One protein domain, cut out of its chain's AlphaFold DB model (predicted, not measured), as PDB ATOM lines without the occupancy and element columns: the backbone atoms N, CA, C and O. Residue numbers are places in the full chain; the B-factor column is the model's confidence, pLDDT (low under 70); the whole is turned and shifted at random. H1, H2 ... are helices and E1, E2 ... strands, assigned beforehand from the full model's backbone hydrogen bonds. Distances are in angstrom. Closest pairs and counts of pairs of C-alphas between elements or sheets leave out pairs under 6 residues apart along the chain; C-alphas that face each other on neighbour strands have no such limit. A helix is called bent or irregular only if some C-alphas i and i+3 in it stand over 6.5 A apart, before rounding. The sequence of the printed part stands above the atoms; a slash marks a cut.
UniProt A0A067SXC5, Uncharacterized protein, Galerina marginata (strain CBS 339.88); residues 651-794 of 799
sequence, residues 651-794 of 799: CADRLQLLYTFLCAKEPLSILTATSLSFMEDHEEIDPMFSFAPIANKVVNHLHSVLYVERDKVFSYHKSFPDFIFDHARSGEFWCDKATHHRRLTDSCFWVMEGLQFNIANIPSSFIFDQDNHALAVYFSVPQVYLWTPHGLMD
ATOM      1  N   CYS A 651     577.440 282.643 297.234       87.75
ATOM      2  CA  CYS A 651     577.236 283.674 298.246       87.75
ATOM      3  C   CYS A 651     576.941 285.034 297.585       87.75
ATOM      4  O   CYS A 651     575.950 285.683 297.933       87.75
ATOM      5  N   ALA A 652     577.732 285.426 296.580       88.00
ATOM      6  CA  ALA A 652     577.571 286.672 295.832       88.00
ATOM      7  C   ALA A 652     576.183 286.794 295.177       88.00
ATOM      8  O   ALA A 652     575.535 287.830 295.337       88.00
ATOM      9  N   ASP A 653     575.666 285.729 294.557       88.19
ATOM     10  CA  ASP A 653     574.307 285.676 293.986       88.19
ATOM     11  C   ASP A 653     573.213 285.996 295.017       88.19
ATOM     12  O   ASP A 653     572.211 286.662 294.742       88.19
ATOM     13  N   ARG A 654     573.395 285.521 296.250       91.44
ATOM     14  CA  ARG A 654     572.422 285.704 297.333       91.44
ATOM     15  C   ARG A 654     572.506 287.078 297.964       91.44
ATOM     16  O   ARG A 654     571.476 287.601 298.390       91.44
ATOM     17  N   LEU A 655     573.701 287.659 298.000       93.12
ATOM     18  CA  LEU A 655     573.901 289.049 298.380       93.12
ATOM     19  C   LEU A 655     573.318 289.979 297.313       93.12
ATOM     20  O   LEU A 655     572.532 290.846 297.666       93.12
ATOM     21  N   GLN A 656     573.553 289.725 296.023       92.50
ATOM     22  CA  GLN A 656     572.903 290.419 294.904       92.50
ATOM     23  C   GLN A 656     571.363 290.381 295.035       92.50
ATOM     24  O   GLN A 656     570.724 291.431 294.972       92.50
ATOM     25  N   LEU A 657     570.765 289.214 295.316       94.12
ATOM     26  CA  LEU A 657     569.326 289.078 295.594       94.12
ATOM     27  C   LEU A 657     568.864 289.872 296.827       94.12
ATOM     28  O   LEU A 657     567.862 290.585 296.763       94.12
ATOM     29  N   LEU A 658     569.583 289.769 297.950       95.75
ATOM     30  CA  LEU A 658     569.298 290.531 299.171       95.75
ATOM     31  C   LEU A 658     569.342 292.041 298.901       95.75
ATOM     32  O   LEU A 658     568.443 292.774 299.310       95.75
ATOM     33  N   TYR A 659     570.356 292.502 298.175       95.88
ATOM     34  CA  TYR A 659     570.529 293.899 297.802       95.88
ATOM     35  C   TYR A 659     569.407 294.352 296.864       95.88
ATOM     36  O   TYR A 659     568.880 295.445 297.049       95.88
ATOM     37  N   THR A 660     568.944 293.505 295.942       95.06
ATOM     38  CA  THR A 660     567.765 293.773 295.102       95.06
ATOM     39  C   THR A 660     566.489 293.934 295.936       95.06
ATOM     40  O   THR A 660     565.784 294.930 295.767       95.06
ATOM     41  N   PHE A 661     566.223 293.040 296.898       94.19
ATOM     42  CA  PHE A 661     565.069 293.163 297.805       94.19
ATOM     43  C   PHE A 661     565.115 294.420 298.694       94.19
ATOM     44  O   PHE A 661     564.065 294.959 299.036       94.19
ATOM     45  N   LEU A 662     566.307 294.891 299.081       93.44
ATOM     46  CA  LEU A 662     566.476 296.040 299.984       93.44
ATOM     47  C   LEU A 662     566.643 297.391 299.264       93.44
ATOM     48  O   LEU A 662     566.347 298.437 299.848       93.44
ATOM     49  N   CYS A 663     567.136 297.398 298.024       91.94
ATOM     50  CA  CYS A 663     567.341 298.611 297.227       91.94
ATOM     51  C   CYS A 663     566.105 299.028 296.428       91.94
ATOM     52  O   CYS A 663     565.988 300.212 296.101       91.94
ATOM     53  N   ALA A 664     565.212 298.096 296.087       89.12
ATOM     54  CA  ALA A 664     564.023 298.396 295.302       89.12
ATOM     55  C   ALA A 664     563.133 299.455 295.979       89.12
ATOM     56  O   ALA A 664     562.930 299.442 297.192       89.12
ATOM     57  N   LYS A 665     562.598 300.388 295.180       82.06
ATOM     58  CA  LYS A 665     561.718 301.464 295.671       82.06
ATOM     59  C   LYS A 665     560.359 300.930 296.140       82.06
ATOM     60  O   LYS A 665     559.763 301.477 297.062       82.06
ATOM     61  N   GLU A 666     559.883 299.866 295.501       83.25
ATOM     62  CA  GLU A 666     558.743 299.083 295.964       83.25
ATOM     63  C   GLU A 666     559.186 297.657 296.312       83.25
ATOM     64  O   GLU A 666     560.025 297.101 295.598       83.25
ATOM     65  N   PRO A 667     558.573 297.024 297.328       88.31
ATOM     66  CA  PRO A 667     558.709 295.598 297.605       88.31
ATOM     67  C   PRO A 667     558.474 294.759 296.339       88.31
ATOM     68  O   PRO A 667     557.425 294.875 295.695       88.31
ATOM     69  N   LEU A 668     559.459 293.939 295.970       90.44
ATOM     70  CA  LEU A 668     559.444 293.101 294.765       90.44
ATOM     71  C   LEU A 668     558.924 291.700 295.073       90.44
ATOM     72  O   LEU A 668     559.135 291.198 296.176       90.44
ATOM     73  N   SER A 669     558.313 291.042 294.086       91.62
ATOM     74  CA  SER A 669     558.110 289.594 294.159       91.62
ATOM     75  C   SER A 669     559.433 288.844 294.045       91.62
ATOM     76  O   SER A 669     560.430 289.378 293.548       91.62
ATOM     77  N   ILE A 670     559.433 287.577 294.460       89.75
ATOM     78  CA  ILE A 670     560.595 286.696 294.297       89.75
ATOM     79  C   ILE A 670     560.993 286.580 292.816       89.75
ATOM     80  O   ILE A 670     562.175 286.692 292.500       89.75
ATOM     81  N   LEU A 671     560.015 286.432 291.913       86.56
ATOM     82  CA  LEU A 671     560.247 286.312 290.468       86.56
ATOM     83  C   LEU A 671     560.861 287.588 289.873       86.56
ATOM     84  O   LEU A 671     561.879 287.528 289.183       86.56
ATOM     85  N   THR A 672     560.292 288.757 290.181       88.25
ATOM     86  CA  THR A 672     560.809 290.038 289.678       88.25
ATOM     87  C   THR A 672     562.188 290.356 290.254       88.25
ATOM     88  O   THR A 672     563.036 290.891 289.544       88.25
ATOM     89  N   ALA A 673     562.457 289.990 291.511       90.56
ATOM     90  CA  ALA A 673     563.784 290.141 292.097       90.56
ATOM     91  C   ALA A 673     564.830 289.233 291.433       90.56
ATOM     92  O   ALA A 673     565.963 289.675 291.263       90.56
ATOM     93  N   THR A 674     564.477 288.010 291.013       88.94
ATOM     94  CA  THR A 674     565.399 287.160 290.241       88.94
ATOM     95  C   THR A 674     565.712 287.749 288.866       88.94
ATOM     96  O   THR A 674     566.886 287.953 288.576       88.94
ATOM     97  N   SER A 675     564.703 288.151 288.082       84.56
ATOM     98  CA  SER A 675     564.909 288.729 286.739       84.56
ATOM     99  C   SER A 675     565.627 290.088 286.733       84.56
ATOM    100  O   SER A 675     566.136 290.502 285.699       84.56
ATOM    101  N   LEU A 676     565.668 290.796 287.869       86.94
ATOM    102  CA  LEU A 676     566.453 292.028 288.047       86.94
ATOM    103  C   LEU A 676     567.814 291.806 288.730       86.94
ATOM    104  O   LEU A 676     568.591 292.748 288.845       86.94
ATOM    105  N   SER A 677     568.102 290.593 289.213       86.69
ATOM    106  CA  SER A 677     569.393 290.250 289.834       86.69
ATOM    107  C   SER A 677     570.312 289.494 288.879       86.69
ATOM    108  O   SER A 677     571.526 289.690 288.949       86.69
ATOM    109  N   PHE A 678     569.727 288.679 287.994       82.81
ATOM    110  CA  PHE A 678     570.407 287.827 287.022       82.81
ATOM    111  C   PHE A 678     569.832 288.105 285.631       82.81
ATOM    112  O   PHE A 678     568.636 287.940 285.397       82.81
ATOM    113  N   MET A 679     570.687 288.568 284.721       69.12
ATOM    114  CA  MET A 679     570.323 288.878 283.337       69.12
ATOM    115  C   MET A 679     570.514 287.607 282.497       69.12
ATOM    116  O   MET A 679     571.540 287.433 281.849       69.12
ATOM    117  N   GLU A 680     569.564 286.676 282.619       60.25
ATOM    118  CA  GLU A 680     569.532 285.402 281.886       60.25
ATOM    119  C   GLU A 680     569.061 285.631 280.439       60.25
ATOM    120  O   GLU A 680     567.965 286.156 280.238       60.25
ATOM    121  N   ASP A 681     569.839 285.226 279.430       54.69
ATOM    122  CA  ASP A 681     569.461 285.412 278.021       54.69
ATOM    123  C   ASP A 681     568.078 284.806 277.712       54.69
ATOM    124  O   ASP A 681     567.815 283.625 277.946       54.69
ATOM    125  N   HIS A 682     567.181 285.627 277.152       53.03
ATOM    126  CA  HIS A 682     565.760 285.300 276.967       53.03
ATOM    127  C   HIS A 682     565.476 284.068 276.082       53.03
ATOM    128  O   HIS A 682     564.336 283.601 276.053       53.03
ATOM    129  N   GLU A 683     566.474 283.538 275.371       49.75
ATOM    130  CA  GLU A 683     566.338 282.358 274.509       49.75
ATOM    131  C   GLU A 683     566.560 281.016 275.248       49.75
ATOM    132  O   GLU A 683     566.097 279.989 274.752       49.75
ATOM    133  N   GLU A 684     567.168 281.000 276.447       49.84
ATOM    134  CA  GLU A 684     567.478 279.770 277.217       49.84
ATOM    135  C   GLU A 684     566.807 279.702 278.610       49.84
ATOM    136  O   GLU A 684     567.376 279.190 279.574       49.84
ATOM    137  N   ILE A 685     565.555 280.164 278.738       56.56
ATOM    138  CA  ILE A 685     564.779 280.039 279.990       56.56
ATOM    139  C   ILE A 685     564.317 278.580 280.215       56.56
ATOM    140  O   ILE A 685     563.148 278.241 280.010       56.56
ATOM    141  N   ASP A 686     565.221 277.705 280.664       61.59
ATOM    142  CA  ASP A 686     564.886 276.379 281.200       61.59
ATOM    143  C   ASP A 686     564.369 276.507 282.654       61.59
ATOM    144  O   ASP A 686     565.126 276.889 283.556       61.59
ATOM    145  N   PRO A 687     563.101 276.138 282.944       64.88
ATOM    146  CA  PRO A 687     562.547 276.177 284.298       64.88
ATOM    147  C   PRO A 687     563.325 275.353 285.340       64.88
ATOM    148  O   PRO A 687     563.142 275.575 286.537       64.88
ATOM    149  N   MET A 688     564.170 274.407 284.916       65.12
ATOM    150  CA  MET A 688     565.016 273.598 285.796       65.12
ATOM    151  C   MET A 688     566.173 274.390 286.431       65.12
ATOM    152  O   MET A 688     566.608 274.026 287.526       65.12
ATOM    153  N   PHE A 689     566.642 275.469 285.792       68.81
ATOM    154  CA  PHE A 689     567.790 276.267 286.252       68.81
ATOM    155  C   PHE A 689     567.417 277.597 286.926       68.81
ATOM    156  O   PHE A 689     568.283 278.228 287.524       68.81
ATOM    157  N   SER A 690     566.136 277.984 286.904       75.44
ATOM    158  CA  SER A 690     565.633 279.243 287.474       75.44
ATOM    159  C   SER A 690     566.187 279.567 288.870       75.44
ATOM    160  O   SER A 690     566.138 278.737 289.780       75.44
ATOM    161  N   PHE A 691     566.584 280.823 289.095       80.38
ATOM    162  CA  PHE A 691     567.022 281.319 290.408       80.38
ATOM    163  C   PHE A 691     565.900 281.424 291.465       80.38
ATOM    164  O   PHE A 691     566.186 281.658 292.645       80.38
ATOM    165  N   ALA A 692     564.621 281.231 291.116       84.12
ATOM    166  CA  ALA A 692     563.501 281.388 292.055       84.12
ATOM    167  C   ALA A 692     563.602 280.513 293.336       84.12
ATOM    168  O   ALA A 692     563.293 281.016 294.424       84.12
ATOM    169  N   PRO A 693     564.088 279.252 293.303       87.19
ATOM    170  CA  PRO A 693     564.351 278.458 294.505       87.19
ATOM    171  C   PRO A 693     565.556 278.960 295.319       87.19
ATOM    172  O   PRO A 693     565.607 278.727 296.527       87.19
ATOM    173  N   ILE A 694     566.522 279.650 294.699       86.75
ATOM    174  CA  ILE A 694     567.655 280.282 295.400       86.75
ATOM    175  C   ILE A 694     567.150 281.506 296.167       86.75
ATOM    176  O   ILE A 694     567.387 281.606 297.369       86.75
ATOM    177  N   ALA A 695     566.361 282.367 295.524       89.69
ATOM    178  CA  ALA A 695     565.728 283.516 296.166       89.69
ATOM    179  C   ALA A 695     564.767 283.108 297.302       89.69
ATOM    180  O   ALA A 695     564.840 283.671 298.395       89.69
ATOM    181  N   ASN A 696     563.968 282.048 297.120       90.50
ATOM    182  CA  ASN A 696     563.196 281.441 298.213       90.50
ATOM    183  C   ASN A 696     564.094 280.987 299.380       90.50
ATOM    184  O   ASN A 696     563.768 281.238 300.539       90.50
ATOM    185  N   LYS A 697     565.247 280.351 299.113       90.06
ATOM    186  CA  LYS A 697     566.212 279.983 300.168       90.06
ATOM    187  C   LYS A 697     566.798 281.213 300.872       90.06
ATOM    188  O   LYS A 697     566.982 281.144 302.080       90.06
ATOM    189  N   VAL A 698     567.055 282.327 300.176       93.00
ATOM    190  CA  VAL A 698     567.505 283.587 300.809       93.00
ATOM    191  C   VAL A 698     566.462 284.091 301.804       93.00
ATOM    192  O   VAL A 698     566.791 284.291 302.972       93.00
ATOM    193  N   VAL A 699     565.198 284.223 301.391       93.25
ATOM    194  CA  VAL A 699     564.133 284.712 302.283       93.25
ATOM    195  C   VAL A 699     563.882 283.743 303.446       93.25
ATOM    196  O   VAL A 699     563.757 284.182 304.585       93.25
ATOM    197  N   ASN A 700     563.907 282.428 303.201       90.94
ATOM    198  CA  ASN A 700     563.741 281.417 304.251       90.94
ATOM    199  C   ASN A 700     564.917 281.373 305.245       90.94
ATOM    200  O   ASN A 700     564.699 281.155 306.435       90.94
ATOM    201  N   HIS A 701     566.160 281.594 304.806       91.38
ATOM    202  CA  HIS A 701     567.308 281.684 305.719       91.38
ATOM    203  C   HIS A 701     567.283 282.997 306.525       91.38
ATOM    204  O   HIS A 701     567.671 283.011 307.690       91.38
ATOM    205  N   LEU A 702     566.765 284.082 305.937       94.62
ATOM    206  CA  LEU A 702     566.668 285.412 306.549       94.62
ATOM    207  C   LEU A 702     565.291 285.714 307.177       94.62
ATOM    208  O   LEU A 702     564.992 286.874 307.455       94.62
ATOM    209  N   HIS A 703     564.464 284.700 307.461       91.62
ATOM    210  CA  HIS A 703     563.081 284.826 307.968       91.62
ATOM    211  C   HIS A 703     562.923 285.596 309.300       91.62
ATOM    212  O   HIS A 703     561.807 285.881 309.738       91.62
ATOM    213  N   SER A 704     564.023 285.896 309.995       91.94
ATOM    214  CA  SER A 704     564.048 286.694 311.226       91.94
ATOM    215  C   SER A 704     564.163 288.206 310.980       91.94
ATOM    216  O   SER A 704     563.901 289.000 311.889       91.94
ATOM    217  N   VAL A 705     564.527 288.603 309.754       94.12
ATOM    218  CA  VAL A 705     564.723 289.995 309.307       94.12
ATOM    219  C   VAL A 705     563.968 290.331 308.015       94.12
ATOM    220  O   VAL A 705     563.596 291.492 307.842       94.12
ATOM    221  N   LEU A 706     563.656 289.337 307.174       93.38
ATOM    222  CA  LEU A 706     562.790 289.429 305.994       93.38
ATOM    223  C   LEU A 706     561.478 288.646 306.175       93.38
ATOM    224  O   LEU A 706     561.422 287.686 306.942       93.38
ATOM    225  N   TYR A 707     560.441 289.024 305.426       90.06
ATOM    226  CA  TYR A 707     559.184 288.277 305.299       90.06
ATOM    227  C   TYR A 707     558.602 288.380 303.882       90.06
ATOM    228  O   TYR A 707     558.984 289.265 303.117       90.06
ATOM    229  N   VAL A 708     557.665 287.488 303.541       88.62
ATOM    230  CA  VAL A 708     556.860 287.560 302.309       88.62
ATOM    231  C   VAL A 708     555.423 287.908 302.677       88.62
ATOM    232  O   VAL A 708     554.860 287.306 303.589       88.62
ATOM    233  N   GLU A 709     554.821 288.852 301.962       82.06
ATOM    234  CA  GLU A 709     553.403 289.190 302.076       82.06
ATOM    235  C   GLU A 709     552.863 289.553 300.686       82.06
ATOM    236  O   GLU A 709     553.471 290.336 299.961       82.06
ATOM    237  N   ARG A 710     551.738 288.951 300.279       79.31
ATOM    238  CA  ARG A 710     551.180 289.068 298.911       79.31
ATOM    239  C   ARG A 710     552.236 288.885 297.797       79.31
ATOM    240  O   ARG A 710     552.353 289.728 296.912       79.31
ATOM    241  N   ASP A 711     553.023 287.807 297.887       85.19
ATOM    242  CA  ASP A 711     554.175 287.452 297.019       85.19
ATOM    243  C   ASP A 711     555.376 288.430 297.048       85.19
ATOM    244  O   ASP A 711     556.480 288.073 296.642       85.19
ATOM    245  N   LYS A 712     555.214 289.641 297.597       89.12
ATOM    246  CA  LYS A 712     556.276 290.647 297.728       89.12
ATOM    247  C   LYS A 712     557.138 290.408 298.975       89.12
ATOM    248  O   LYS A 712     556.633 290.009 300.024       89.12
ATOM    249  N   VAL A 713     558.438 290.682 298.871       91.19
ATOM    250  CA  VAL A 713     559.423 290.535 299.957       91.19
ATOM    251  C   VAL A 713     559.649 291.869 300.670       91.19
ATOM    252  O   VAL A 713     559.854 292.904 300.038       91.19
ATOM    253  N   PHE A 714     559.646 291.828 302.000       90.06
ATOM    254  CA  PHE A 714     559.758 292.973 302.902       90.06
ATOM    255  C   PHE A 714     560.797 292.712 304.001       90.06
ATOM    256  O   PHE A 714     561.210 291.575 304.222       90.06
ATOM    257  N   SER A 715     561.172 293.753 304.751       91.19
ATOM    258  CA  SER A 715     561.981 293.650 305.976       91.19
ATOM    259  C   SER A 715     561.159 293.965 307.233       91.19
ATOM    260  O   SER A 715     560.262 294.802 307.201       91.19
ATOM    261  N   TYR A 716     561.442 293.323 308.369       87.50
ATOM    262  CA  TYR A 716     560.654 293.530 309.600       87.50
ATOM    263  C   TYR A 716     560.837 294.911 310.249       87.50
ATOM    264  O   TYR A 716     559.954 295.355 310.977       87.50
ATOM    265  N   HIS A 717     561.988 295.560 310.053       87.81
ATOM    266  CA  HIS A 717     562.299 296.864 310.640       87.81
ATOM    267  C   HIS A 717     563.469 297.523 309.896       87.81
ATOM    268  O   HIS A 717     564.449 296.854 309.561       87.81
ATOM    269  N   LYS A 718     563.398 298.845 309.695       88.38
ATOM    270  CA  LYS A 718     564.359 299.658 308.926       88.38
ATOM    271  C   LYS A 718     565.833 299.506 309.349       88.38
ATOM    272  O   LYS A 718     566.715 299.664 308.512       88.38
ATOM    273  N   SER A 719     566.125 299.142 310.600       91.88
ATOM    274  CA  SER A 719     567.507 298.960 311.088       91.88
ATOM    275  C   SER A 719     568.312 297.862 310.387       91.88
ATOM    276  O   SER A 719     569.536 297.940 310.415       91.88
ATOM    277  N   PHE A 720     567.664 296.860 309.781       94.81
ATOM    278  CA  PHE A 720     568.356 295.836 308.988       94.81
ATOM    279  C   PHE A 720     568.788 296.371 307.604       94.81
ATOM    280  O   PHE A 720     569.977 296.291 307.303       94.81
ATOM    281  N   PRO A 721     567.916 297.028 306.807       93.62
ATOM    282  CA  PRO A 721     568.356 297.850 305.677       93.62
ATOM    283  C   PRO A 721     569.447 298.869 306.049       93.62
ATOM    284  O   PRO A 721     570.471 298.938 305.376       93.62
ATOM    285  N   ASP A 722     569.276 299.625 307.144       92.31
ATOM    286  CA  ASP A 722     570.280 300.607 307.586       92.31
ATOM    287  C   ASP A 722     571.622 299.953 307.962       92.31
ATOM    288  O   ASP A 722     572.646 300.622 307.927       92.31
ATOM    289  N   PHE A 723     571.623 298.686 308.394       95.12
ATOM    290  CA  PHE A 723     572.841 297.912 308.650       95.12
ATOM    291  C   PHE A 723     573.527 297.549 307.330       95.12
ATOM    292  O   PHE A 723     574.681 297.910 307.144       95.12
ATOM    293  N   ILE A 724     572.800 296.930 306.389       96.69
ATOM    294  CA  ILE A 724     573.337 296.477 305.092       96.69
ATOM    295  C   ILE A 724     573.949 297.627 304.272       96.69
ATOM    296  O   ILE A 724     574.949 297.427 303.583       96.69
ATOM    297  N   PHE A 725     573.382 298.835 304.344       95.06
ATOM    298  CA  PHE A 725     573.879 299.999 303.598       95.06
ATOM    299  C   PHE A 725     575.045 300.748 304.270       95.06
ATOM    300  O   PHE A 725     575.627 301.634 303.643       95.06
ATOM    301  N   ASP A 726     575.425 300.393 305.501       94.06
ATOM    302  CA  ASP A 726     576.535 301.015 306.232       94.06
ATOM    303  C   ASP A 726     577.770 300.099 306.236       94.06
ATOM    304  O   ASP A 726     577.788 299.038 306.861       94.06
ATOM    305  N   HIS A 727     578.831 300.527 305.548       93.56
ATOM    306  CA  HIS A 727     580.078 299.766 305.420       93.56
ATOM    307  C   HIS A 727     580.769 299.508 306.767       93.56
ATOM    308  O   HIS A 727     581.330 298.434 306.977       93.56
ATOM    309  N   ALA A 728     580.706 300.461 307.703       91.81
ATOM    310  CA  ALA A 728     581.334 300.325 309.016       91.81
ATOM    311  C   ALA A 728     580.576 299.350 309.935       91.81
ATOM    312  O   ALA A 728     581.133 298.900 310.937       91.81
ATOM    313  N   ARG A 729     579.321 299.016 309.600       91.81
ATOM    314  CA  ARG A 729     578.466 298.096 310.364       91.81
ATOM    315  C   ARG A 729     578.342 296.720 309.707       91.81
ATOM    316  O   ARG A 729     578.432 295.723 310.419       91.81
ATOM    317  N   SER A 730     578.159 296.662 308.384       92.56
ATOM    318  CA  SER A 730     577.931 295.412 307.637       92.56
ATOM    319  C   SER A 730     579.211 294.660 307.258       92.56
ATOM    320  O   SER A 730     579.175 293.441 307.085       92.56
ATOM    321  N   GLY A 731     580.341 295.365 307.113       91.75
ATOM    322  CA  GLY A 731     581.611 294.766 306.694       91.75
ATOM    323  C   GLY A 731     581.502 294.060 305.337       91.75
ATOM    324  O   GLY A 731     581.179 294.685 304.331       91.75
ATOM    325  N   GLU A 732     581.751 292.748 305.321       90.31
ATOM    326  CA  GLU A 732     581.690 291.902 304.116       90.31
ATOM    327  C   GLU A 732     580.293 291.840 303.465       90.31
ATOM    328  O   GLU A 732     580.187 291.654 302.255       90.31
ATOM    329  N   PHE A 733     579.222 292.080 304.230       94.62
ATOM    330  CA  PHE A 733     577.836 292.094 303.742       94.62
ATOM    331  C   PHE A 733     577.339 293.502 303.370       94.62
ATOM    332  O   PHE A 733     576.142 293.796 303.464       94.62
ATOM    333  N   TRP A 734     578.246 294.426 303.048       96.06
ATOM    334  CA  TRP A 734     577.885 295.795 302.687       96.06
ATOM    335  C   TRP A 734     577.377 295.912 301.244       96.06
ATOM    336  O   TRP A 734     577.987 295.405 300.300       96.06
ATOM    337  N   CYS A 735     576.293 296.667 301.069       95.81
ATOM    338  CA  CYS A 735     575.800 297.100 299.768       95.81
ATOM    339  C   CYS A 735     576.087 298.590 299.548       95.81
ATOM    340  O   CYS A 735     575.467 299.445 300.189       95.81
ATOM    341  N   ASP A 736     576.905 298.925 298.543       94.88
ATOM    342  CA  ASP A 736     576.846 300.261 297.946       94.88
ATOM    343  C   ASP A 736     575.502 300.427 297.227       94.88
ATOM    344  O   ASP A 736     575.286 299.940 296.113       94.88
ATOM    345  N   LYS A 737     574.590 301.140 297.885       91.88
ATOM    346  CA  LYS A 737     573.254 301.430 297.373       91.88
ATOM    347  C   LYS A 737     573.278 302.186 296.040       91.88
ATOM    348  O   LYS A 737     572.400 301.949 295.217       91.88
ATOM    349  N   ALA A 738     574.262 303.055 295.793       92.06
ATOM    350  CA  ALA A 738     574.351 303.810 294.543       92.06
ATOM    351  C   ALA A 738     574.790 302.918 293.371       92.06
ATOM    352  O   ALA A 738     574.212 302.993 292.283       92.06
ATOM    353  N   THR A 739     575.759 302.024 293.593       93.56
ATOM    354  CA  THR A 739     576.158 301.019 292.594       93.56
ATOM    355  C   THR A 739     575.049 299.995 292.342       93.56
ATOM    356  O   THR A 739     574.783 299.676 291.183       93.56
ATOM    357  N   HIS A 740     574.334 299.527 293.374       93.69
ATOM    358  CA  HIS A 740     573.222 298.587 293.170       93.69
ATOM    359  C   HIS A 740     571.999 299.244 292.513       93.69
ATOM    360  O   HIS A 740     571.350 298.627 291.675       93.69
ATOM    361  N   HIS A 741     571.714 300.520 292.801       91.56
ATOM    362  CA  HIS A 741     570.705 301.294 292.062       91.56
ATOM    363  C   HIS A 741     571.056 301.464 290.584       91.56
ATOM    364  O   HIS A 741     570.148 301.417 289.753       91.56
ATOM    365  N   ARG A 742     572.343 301.589 290.229       92.31
ATOM    366  CA  ARG A 742     572.765 301.546 288.822       92.31
ATOM    367  C   ARG A 742     572.496 300.174 288.204       92.31
ATOM    368  O   ARG A 742     571.775 300.122 287.219       92.31
ATOM    369  N   ARG A 743     572.948 299.081 288.837       90.25
ATOM    370  CA  ARG A 743     572.677 297.703 288.371       90.25
ATOM    371  C   ARG A 743     571.187 297.463 288.110       90.25
ATOM    372  O   ARG A 743     570.828 297.048 287.020       90.25
ATOM    373  N   LEU A 744     570.319 297.803 289.068       91.31
ATOM    374  CA  LEU A 744     568.866 297.671 288.906       91.31
ATOM    375  C   LEU A 744     568.306 298.540 287.772       91.31
ATOM    376  O   LEU A 744     567.350 298.135 287.121       91.31
ATOM    377  N   THR A 745     568.889 299.714 287.517       89.94
ATOM    378  CA  THR A 745     568.514 300.567 286.378       89.94
ATOM    379  C   THR A 745     568.892 299.902 285.052       89.94
ATOM    380  O   THR A 745     568.057 299.817 284.155       89.94
ATOM    381  N   ASP A 746     570.118 299.384 284.948       89.44
ATOM    382  CA  ASP A 746     570.634 298.713 283.751       89.44
ATOM    383  C   ASP A 746     569.835 297.425 283.453       89.44
ATOM    384  O   ASP A 746     569.389 297.210 282.326       89.44
ATOM    385  N   SER A 747     569.544 296.614 284.480       87.50
ATOM    386  CA  SER A 747     568.687 295.427 284.365       87.50
ATOM    387  C   SER A 747     567.233 295.776 284.022       87.50
ATOM    388  O   SER A 747     566.605 295.053 283.253       87.50
ATOM    389  N   CYS A 748     566.690 296.895 284.519       86.56
ATOM    390  CA  CYS A 748     565.380 297.383 284.079       86.56
ATOM    391  C   CYS A 748     565.379 297.787 282.600       86.56
ATOM    392  O   CYS A 748     564.409 297.479 281.913       86.56
ATOM    393  N   PHE A 749     566.430 298.443 282.092       85.69
ATOM    394  CA  PHE A 749     566.527 298.754 280.661       85.69
ATOM    395  C   PHE A 749     566.558 297.484 279.810       85.69
ATOM    396  O   PHE A 749     565.769 297.385 278.877       85.69
ATOM    397  N   TRP A 750     567.369 296.493 280.181       82.25
ATOM    398  CA  TRP A 750     567.442 295.212 279.475       82.25
ATOM    399  C   TRP A 750     566.104 294.443 279.490       82.25
ATOM    400  O   TRP A 750     565.623 294.037 278.437       82.25
ATOM    401  N   VAL A 751     565.408 294.355 280.635       78.56
ATOM    402  CA  VAL A 751     564.040 293.785 280.688       78.56
ATOM    403  C   VAL A 751     563.058 294.572 279.801       78.56
ATOM    404  O   VAL A 751     562.109 293.999 279.264       78.56
ATOM    405  N   MET A 752     563.273 295.880 279.614       80.56
ATOM    406  CA  MET A 752     562.465 296.702 278.709       80.56
ATOM    407  C   MET A 752     562.811 296.525 277.220       80.56
ATOM    408  O   MET A 752     561.967 296.852 276.388       80.56
ATOM    409  N   GLU A 753     563.965 295.960 276.851       77.69
ATOM    410  CA  GLU A 753     564.266 295.590 275.454       77.69
ATOM    411  C   GLU A 753     563.366 294.436 274.966       77.69
ATOM    412  O   GLU A 753     563.037 294.360 273.783       77.69
ATOM    413  N   GLY A 754     562.859 293.605 275.887       67.94
ATOM    414  CA  GLY A 754     561.821 292.600 275.624       67.94
ATOM    415  C   GLY A 754     560.400 293.160 275.405       67.94
ATOM    416  O   GLY A 754     559.471 292.387 275.144       67.94
ATOM    417  N   LEU A 755     560.181 294.480 275.506       73.31
ATOM    418  CA  LEU A 755     558.863 295.086 275.288       73.31
ATOM    419  C   LEU A 755     558.525 295.203 273.796       73.31
ATOM    420  O   LEU A 755     559.023 296.066 273.077       73.31
ATOM    421  N   GLN A 756     557.575 294.381 273.355       72.06
ATOM    422  CA  GLN A 756     557.021 294.406 271.999       72.06
ATOM    423  C   GLN A 756     555.613 295.018 271.938       72.06
ATOM    424  O   GLN A 756     554.853 295.005 272.913       72.06
ATOM    425  N   PHE A 757     555.233 295.536 270.765       71.50
ATOM    426  CA  PHE A 757     553.878 296.036 270.529       71.50
ATOM    427  C   PHE A 757     552.846 294.924 270.769       71.50
ATOM    428  O   PHE A 757     552.947 293.841 270.200       71.50
ATOM    429  N   ASN A 758     551.835 295.217 271.592       71.25
ATOM    430  CA  ASN A 758     550.827 294.255 272.037       71.25
ATOM    431  C   ASN A 758     551.413 293.010 272.747       71.25
ATOM    432  O   ASN A 758     550.991 291.888 272.477       71.25
ATOM    433  N   ILE A 759     552.366 293.204 273.672       70.50
ATOM    434  CA  ILE A 759     553.053 292.134 274.430       70.50
ATOM    435  C   ILE A 759     552.128 291.069 275.049       70.50
ATOM    436  O   ILE A 759     552.474 289.892 275.063       70.50
ATOM    437  N   ALA A 760     550.935 291.450 275.515       66.12
ATOM    438  CA  ALA A 760     549.954 290.528 276.093       66.12
ATOM    439  C   ALA A 760     548.960 289.939 275.063       66.12
ATOM    440  O   ALA A 760     547.945 289.356 275.441       66.12
ATOM    441  N   ASN A 761     549.233 290.118 273.764       71.31
ATOM    442  CA  ASN A 761     548.433 289.670 272.620       71.31
ATOM    443  C   ASN A 761     546.926 289.975 272.761       71.31
ATOM    444  O   ASN A 761     546.060 289.128 272.529       71.31
ATOM    445  N   ILE A 762     546.615 291.205 273.179       76.25
ATOM    446  CA  ILE A 762     545.256 291.698 273.397       76.25
ATOM    447  C   ILE A 762     544.496 291.643 272.059       76.25
ATOM    448  O   ILE A 762     544.946 292.254 271.085       76.25
ATOM    449  N   PRO A 763     543.340 290.956 271.976       74.88
ATOM    450  CA  PRO A 763     542.625 290.768 270.711       74.88
ATOM    451  C   PRO A 763     541.840 292.009 270.258       74.88
ATOM    452  O   PRO A 763     541.376 292.060 269.120       74.88
ATOM    453  N   SER A 764     541.636 293.000 271.135       75.69
ATOM    454  CA  SER A 764     540.947 294.249 270.802       75.69
ATOM    455  C   SER A 764     541.241 295.361 271.808       75.69
ATOM    456  O   SER A 764     541.087 295.156 273.007       75.69
ATOM    457  N   SER A 765     541.561 296.562 271.319       73.25
ATOM    458  CA  SER A 765     541.681 297.789 272.122       73.25
ATOM    459  C   SER A 765     540.333 298.438 272.486       73.25
ATOM    460  O   SER A 765     540.307 299.505 273.091       73.25
ATOM    461  N   PHE A 766     539.206 297.813 272.122       76.94
ATOM    462  CA  PHE A 766     537.851 298.276 272.459       76.94
ATOM    463  C   PHE A 766     537.273 297.622 273.731       76.94
ATOM    464  O   PHE A 766     536.099 297.819 274.042       76.94
ATOM    465  N   ILE A 767     538.076 296.835 274.454       70.50
ATOM    466  CA  ILE A 767     537.731 296.210 275.737       70.50
ATOM    467  C   ILE A 767     538.648 296.827 276.798       70.50
ATOM    468  O   ILE A 767     539.854 296.897 276.579       70.50
ATOM    469  N   PHE A 768     538.100 297.279 277.930       64.31
ATOM    470  CA  PHE A 768     538.915 297.785 279.041       64.31
ATOM    471  C   PHE A 768     539.712 296.649 279.692       64.31
ATOM    472  O   PHE A 768     539.218 295.528 279.804       64.31
ATOM    473  N   ASP A 769     540.909 296.945 280.199       63.25
ATOM    474  CA  ASP A 769     541.820 295.922 280.733       63.25
ATOM    475  C   ASP A 769     541.201 295.099 281.877       63.25
ATOM    476  O   ASP A 769     541.355 293.880 281.931       63.25
ATOM    477  N   GLN A 770     540.410 295.755 282.735       59.84
ATOM    478  CA  GLN A 770     539.638 295.141 283.827       59.84
ATOM    479  C   GLN A 770     538.623 294.075 283.351       59.84
ATOM    480  O   GLN A 770     538.292 293.153 284.096       59.84
ATOM    481  N   ASP A 771     538.120 294.215 282.120       64.31
ATOM    482  CA  ASP A 771     537.092 293.371 281.505       64.31
ATOM    483  C   ASP A 771     537.721 292.290 280.594       64.31
ATOM    484  O   ASP A 771     537.032 291.399 280.092       64.31
ATOM    485  N   ASN A 772     539.047 292.329 280.398       64.56
ATOM    486  CA  ASN A 772     539.803 291.387 279.581       64.56
ATOM    487  C   ASN A 772     540.497 290.317 280.443       64.56
ATOM    488  O   ASN A 772     541.619 290.486 280.922       64.56
ATOM    489  N   HIS A 773     539.859 289.153 280.571       61.78
ATOM    490  CA  HIS A 773     540.367 288.026 281.363       61.78
ATOM    491  C   HIS A 773     541.744 287.469 280.934       61.78
ATOM    492  O   HIS A 773     542.318 286.688 281.689       61.78
ATOM    493  N   ALA A 774     542.287 287.843 279.768       54.19
ATOM    494  CA  ALA A 774     543.634 287.440 279.350       54.19
ATOM    495  C   ALA A 774     544.758 288.280 279.994       54.19
ATOM    496  O   ALA A 774     545.883 287.800 280.111       54.19
ATOM    497  N   LEU A 775     544.471 289.513 280.437       53.56
ATOM    498  CA  LEU A 775     545.483 290.432 280.980       53.56
ATOM    499  C   LEU A 775     545.881 290.144 282.434       53.56
ATOM    500  O   LEU A 775     546.945 290.571 282.870       53.56
ATOM    501  N   ALA A 776     545.071 289.387 283.180       47.91
ATOM    502  CA  ALA A 776     545.214 289.178 284.626       47.91
ATOM    503  C   ALA A 776     546.442 288.340 285.072       47.91
ATOM    504  O   ALA A 776     546.468 287.856 286.202       47.91
ATOM    505  N   VAL A 777     547.423 288.117 284.189       42.38
ATOM    506  CA  VAL A 777     548.544 287.174 284.377       42.38
ATOM    507  C   VAL A 777     549.915 287.769 284.000       42.38
ATOM    508  O   VAL A 777     550.934 287.243 284.440       42.38
ATOM    509  N   TYR A 778     549.984 288.859 283.222       40.62
ATOM    510  CA  TYR A 778     551.233 289.279 282.567       40.62
ATOM    511  C   TYR A 778     551.833 290.594 283.095       40.62
ATOM    512  O   TYR A 778     551.313 291.672 282.837       40.62
ATOM    513  N   PHE A 779     552.987 290.447 283.760       39.22
ATOM    514  CA  PHE A 779     554.043 291.433 284.057       39.22
ATOM    515  C   PHE A 779     553.684 292.783 284.710       39.22
ATOM    516  O   PHE A 779     553.164 293.702 284.087       39.22
ATOM    517  N   SER A 780     554.179 292.971 285.939       38.06
ATOM    518  CA  SER A 780     554.412 294.289 286.544       38.06
ATOM    519  C   SER A 780     555.896 294.673 286.452       38.06
ATOM    520  O   SER A 780     556.728 294.042 287.110       38.06
ATOM    521  N   VAL A 781     556.234 295.721 285.696       42.44
ATOM    522  CA  VAL A 781     557.581 296.324 285.712       42.44
ATOM    523  C   VAL A 781     557.689 297.276 286.920       42.44
ATOM    524  O   VAL A 781     556.839 298.161 287.049       42.44
ATOM    525  N   PRO A 782     558.679 297.133 287.825       40.53
ATOM    526  CA  PRO A 782     558.818 298.020 288.984       40.53
ATOM    527  C   PRO A 782     559.212 299.453 288.612       40.53
ATOM    528  O   PRO A 782     560.031 299.671 287.721       40.53
ATOM    529  N   GLN A 783     558.717 300.442 289.363       38.09
ATOM    530  CA  GLN A 783     559.144 301.831 289.190       38.09
ATOM    531  C   GLN A 783     560.542 302.092 289.784       38.09
ATOM    532  O   GLN A 783     560.680 302.422 290.966       38.09
ATOM    533  N   VAL A 784     561.578 302.035 288.945       36.66
ATOM    534  CA  VAL A 784     562.907 302.589 289.253       36.66
ATOM    535  C   VAL A 784     562.965 304.045 288.773       36.66
ATOM    536  O   VAL A 784     562.712 304.336 287.608       36.66
ATOM    537  N   TYR A 785     563.268 304.977 289.682       40.47
ATOM    538  CA  TYR A 785     563.403 306.406 289.363       40.47
ATOM    539  C   TYR A 785     564.873 306.747 289.134       40.47
ATOM    540  O   TYR A 785     565.718 306.458 289.981       40.47
ATOM    541  N   LEU A 786     565.168 307.414 288.018       33.84
ATOM    542  CA  LEU A 786     566.524 307.828 287.670       33.84
ATOM    543  C   LEU A 786     567.012 308.937 288.610       33.84
ATOM    544  O   LEU A 786     566.402 310.009 288.695       33.84
ATOM    545  N   TRP A 787     568.145 308.700 289.276       28.19
ATOM    546  CA  TRP A 787     568.838 309.714 290.068       28.19
ATOM    547  C   TRP A 787     569.891 310.414 289.209       28.19
ATOM    548  O   TRP A 787     570.964 309.874 288.943       28.19
ATOM    549  N   THR A 788     569.578 311.628 288.759       31.23
ATOM    550  CA  THR A 788     570.540 312.490 288.059       31.23
ATOM    551  C   THR A 788     571.155 313.497 289.038       31.23
ATOM    552  O   THR A 788     570.527 313.808 290.053       31.23
ATOM    553  N   PRO A 789     572.310 314.119 288.724       26.84
ATOM    554  CA  PRO A 789     572.877 315.209 289.530       26.84
ATOM    555  C   PRO A 789     571.982 316.455 289.682       26.84
ATOM    556  O   PRO A 789     572.397 317.424 290.315       26.84
ATOM    557  N   HIS A 790     570.789 316.480 289.071       28.70
ATOM    558  CA  HIS A 790     569.806 317.565 289.154       28.70
ATOM    559  C   HIS A 790     568.441 317.103 289.714       28.70
ATOM    560  O   HIS A 790     567.478 317.868 289.681       28.70
ATOM    561  N   GLY A 791     568.353 315.888 290.274       33.16
ATOM    562  CA  GLY A 791     567.180 315.380 290.998       33.16
ATOM    563  C   GLY A 791     566.536 314.128 290.393       33.16
ATOM    564  O   GLY A 791     567.033 313.558 289.416       33.16
ATOM    565  N   LEU A 792     565.424 313.699 291.006       29.44
ATOM    566  CA  LEU A 792     564.601 312.587 290.520       29.44
ATOM    567  C   LEU A 792     563.842 312.997 289.253       29.44
ATOM    568  O   LEU A 792     563.039 313.930 289.285       29.44
ATOM    569  N   MET A 793     564.028 312.229 288.181       28.94
ATOM    570  CA  MET A 793     563.120 312.213 287.032       28.94
ATOM    571  C   MET A 793     562.109 311.074 287.181       28.94
ATOM    572  O   MET A 793     562.465 309.963 287.576       28.94
ATOM    573  N   ASP A 794     560.851 311.361 286.851       34.03
ATOM    574  CA  ASP A 794     559.789 310.364 286.722       34.03
ATOM    575  C   ASP A 794     559.720 309.926 285.247       34.03
ATOM    576  O   ASP A 794     559.465 310.782 284.391       34.03
TER     577      ASP A 794
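Overview. This is residues 651 to 794 of the 799 residues of an uncharacterized protein of Galerina marginata (strain CBS 339.88) (UniProt A0A067SXC5). A small helical core, in which H2 and H3 pack crosswise on H1 and the beginning of H6 meets the end of H1 at a corner, has the hairpin E1 and E2 packed beside H1 and H3. H4 and H5 make a corner at one end of the long axis; at the other, the loop after H6 reaches far out, with residues 765 to 771 sticking out, and folds back past H6 to a small hairpin, E3 and E4. The 144 printed residues hold six named helices and four named strands, in the order H1 H2 H3 E1 E2 H4 H5 H6 E3 E4, mostly helix, with two antiparallel two-stranded sheets. The whole is only just compact, close to loose, with a radius of gyration of the C-alphas of 17.1 A and spans of 56 by 42 by 29 A.

Arrangement. H1, residues 651 to 663, is the hub, touching three helices. Its residues 657 to 661 touch H2, residues 670 to 675, only just about perpendicular at 72 degrees; the closest C-alphas are those of Thr 660 and Ala 673, 6.2 A. Its residues 654 to 658 touch H3, residues 692 to 701, about perpendicular at 81 degrees, closest at Arg 654 and Val 698, C-alphas 6.4 A apart. H2 and H3 touch at a steep tilt of 51 degrees, opposite ways, closest at the C-alphas of Leu 671 and Ala 692, 6.1 A. E1, residues 706 to 709, and E2, residues 712 to 715, form an antiparallel hairpin; N 707 and O 714 are within hydrogen-bond range at 2.9 A. The closest C-alphas of H1 and E2, Phe 661 and Val 713, are 6.6 A apart; those of H3 and E1, Val 699 and Leu 706, 6.2 A. H4, residues 719 to 724, and H5, residues 727 to 733, touch only at the corner, closest at the C-alphas of Ile 724 and Ser 730, 5.4 A. H5 is irregular: C-alphas 729 and 732 are 9.4 A apart. Residues 737 to 744 of H6, residues 737 to 753, touch residues 659 to 663 of H1, about perpendicular at 89 degrees, closest at the C-alphas of Cys 663 and Lys 737, 6.6 A. E3, residues 786 to 788, and E4, residues 791 to 793, form an antiparallel hairpin, with N 791 and O 788 3.0 A apart; H6 and E4 are apart. Every O i to N i+4 pair is within hydrogen-bond range in H1, H2, H3, H4 and H6; H5 has 1 of 3, and 1 of 4 O i to N i+3 pairs.

Along the chain. H1 begins at C-alpha 651 (577.236, 283.674, 298.246) and is 17.9 A long; H3 is 14.2 A. H6, 24.4 A, ends at C-alpha 753 (564.266, 295.590, 275.454). E4 ends at C-alpha 793 (563.120, 312.213, 287.032).

Size, cuts and confidence. The farthest C-alphas, Ala 728 and Phe 766, are 56.8 A apart. The printed part has no cut. The links H2 to H3 and H6 to E3 are long. pLDDT is under 70 in 40 residues, among them 679 to 689 and 768 to 794.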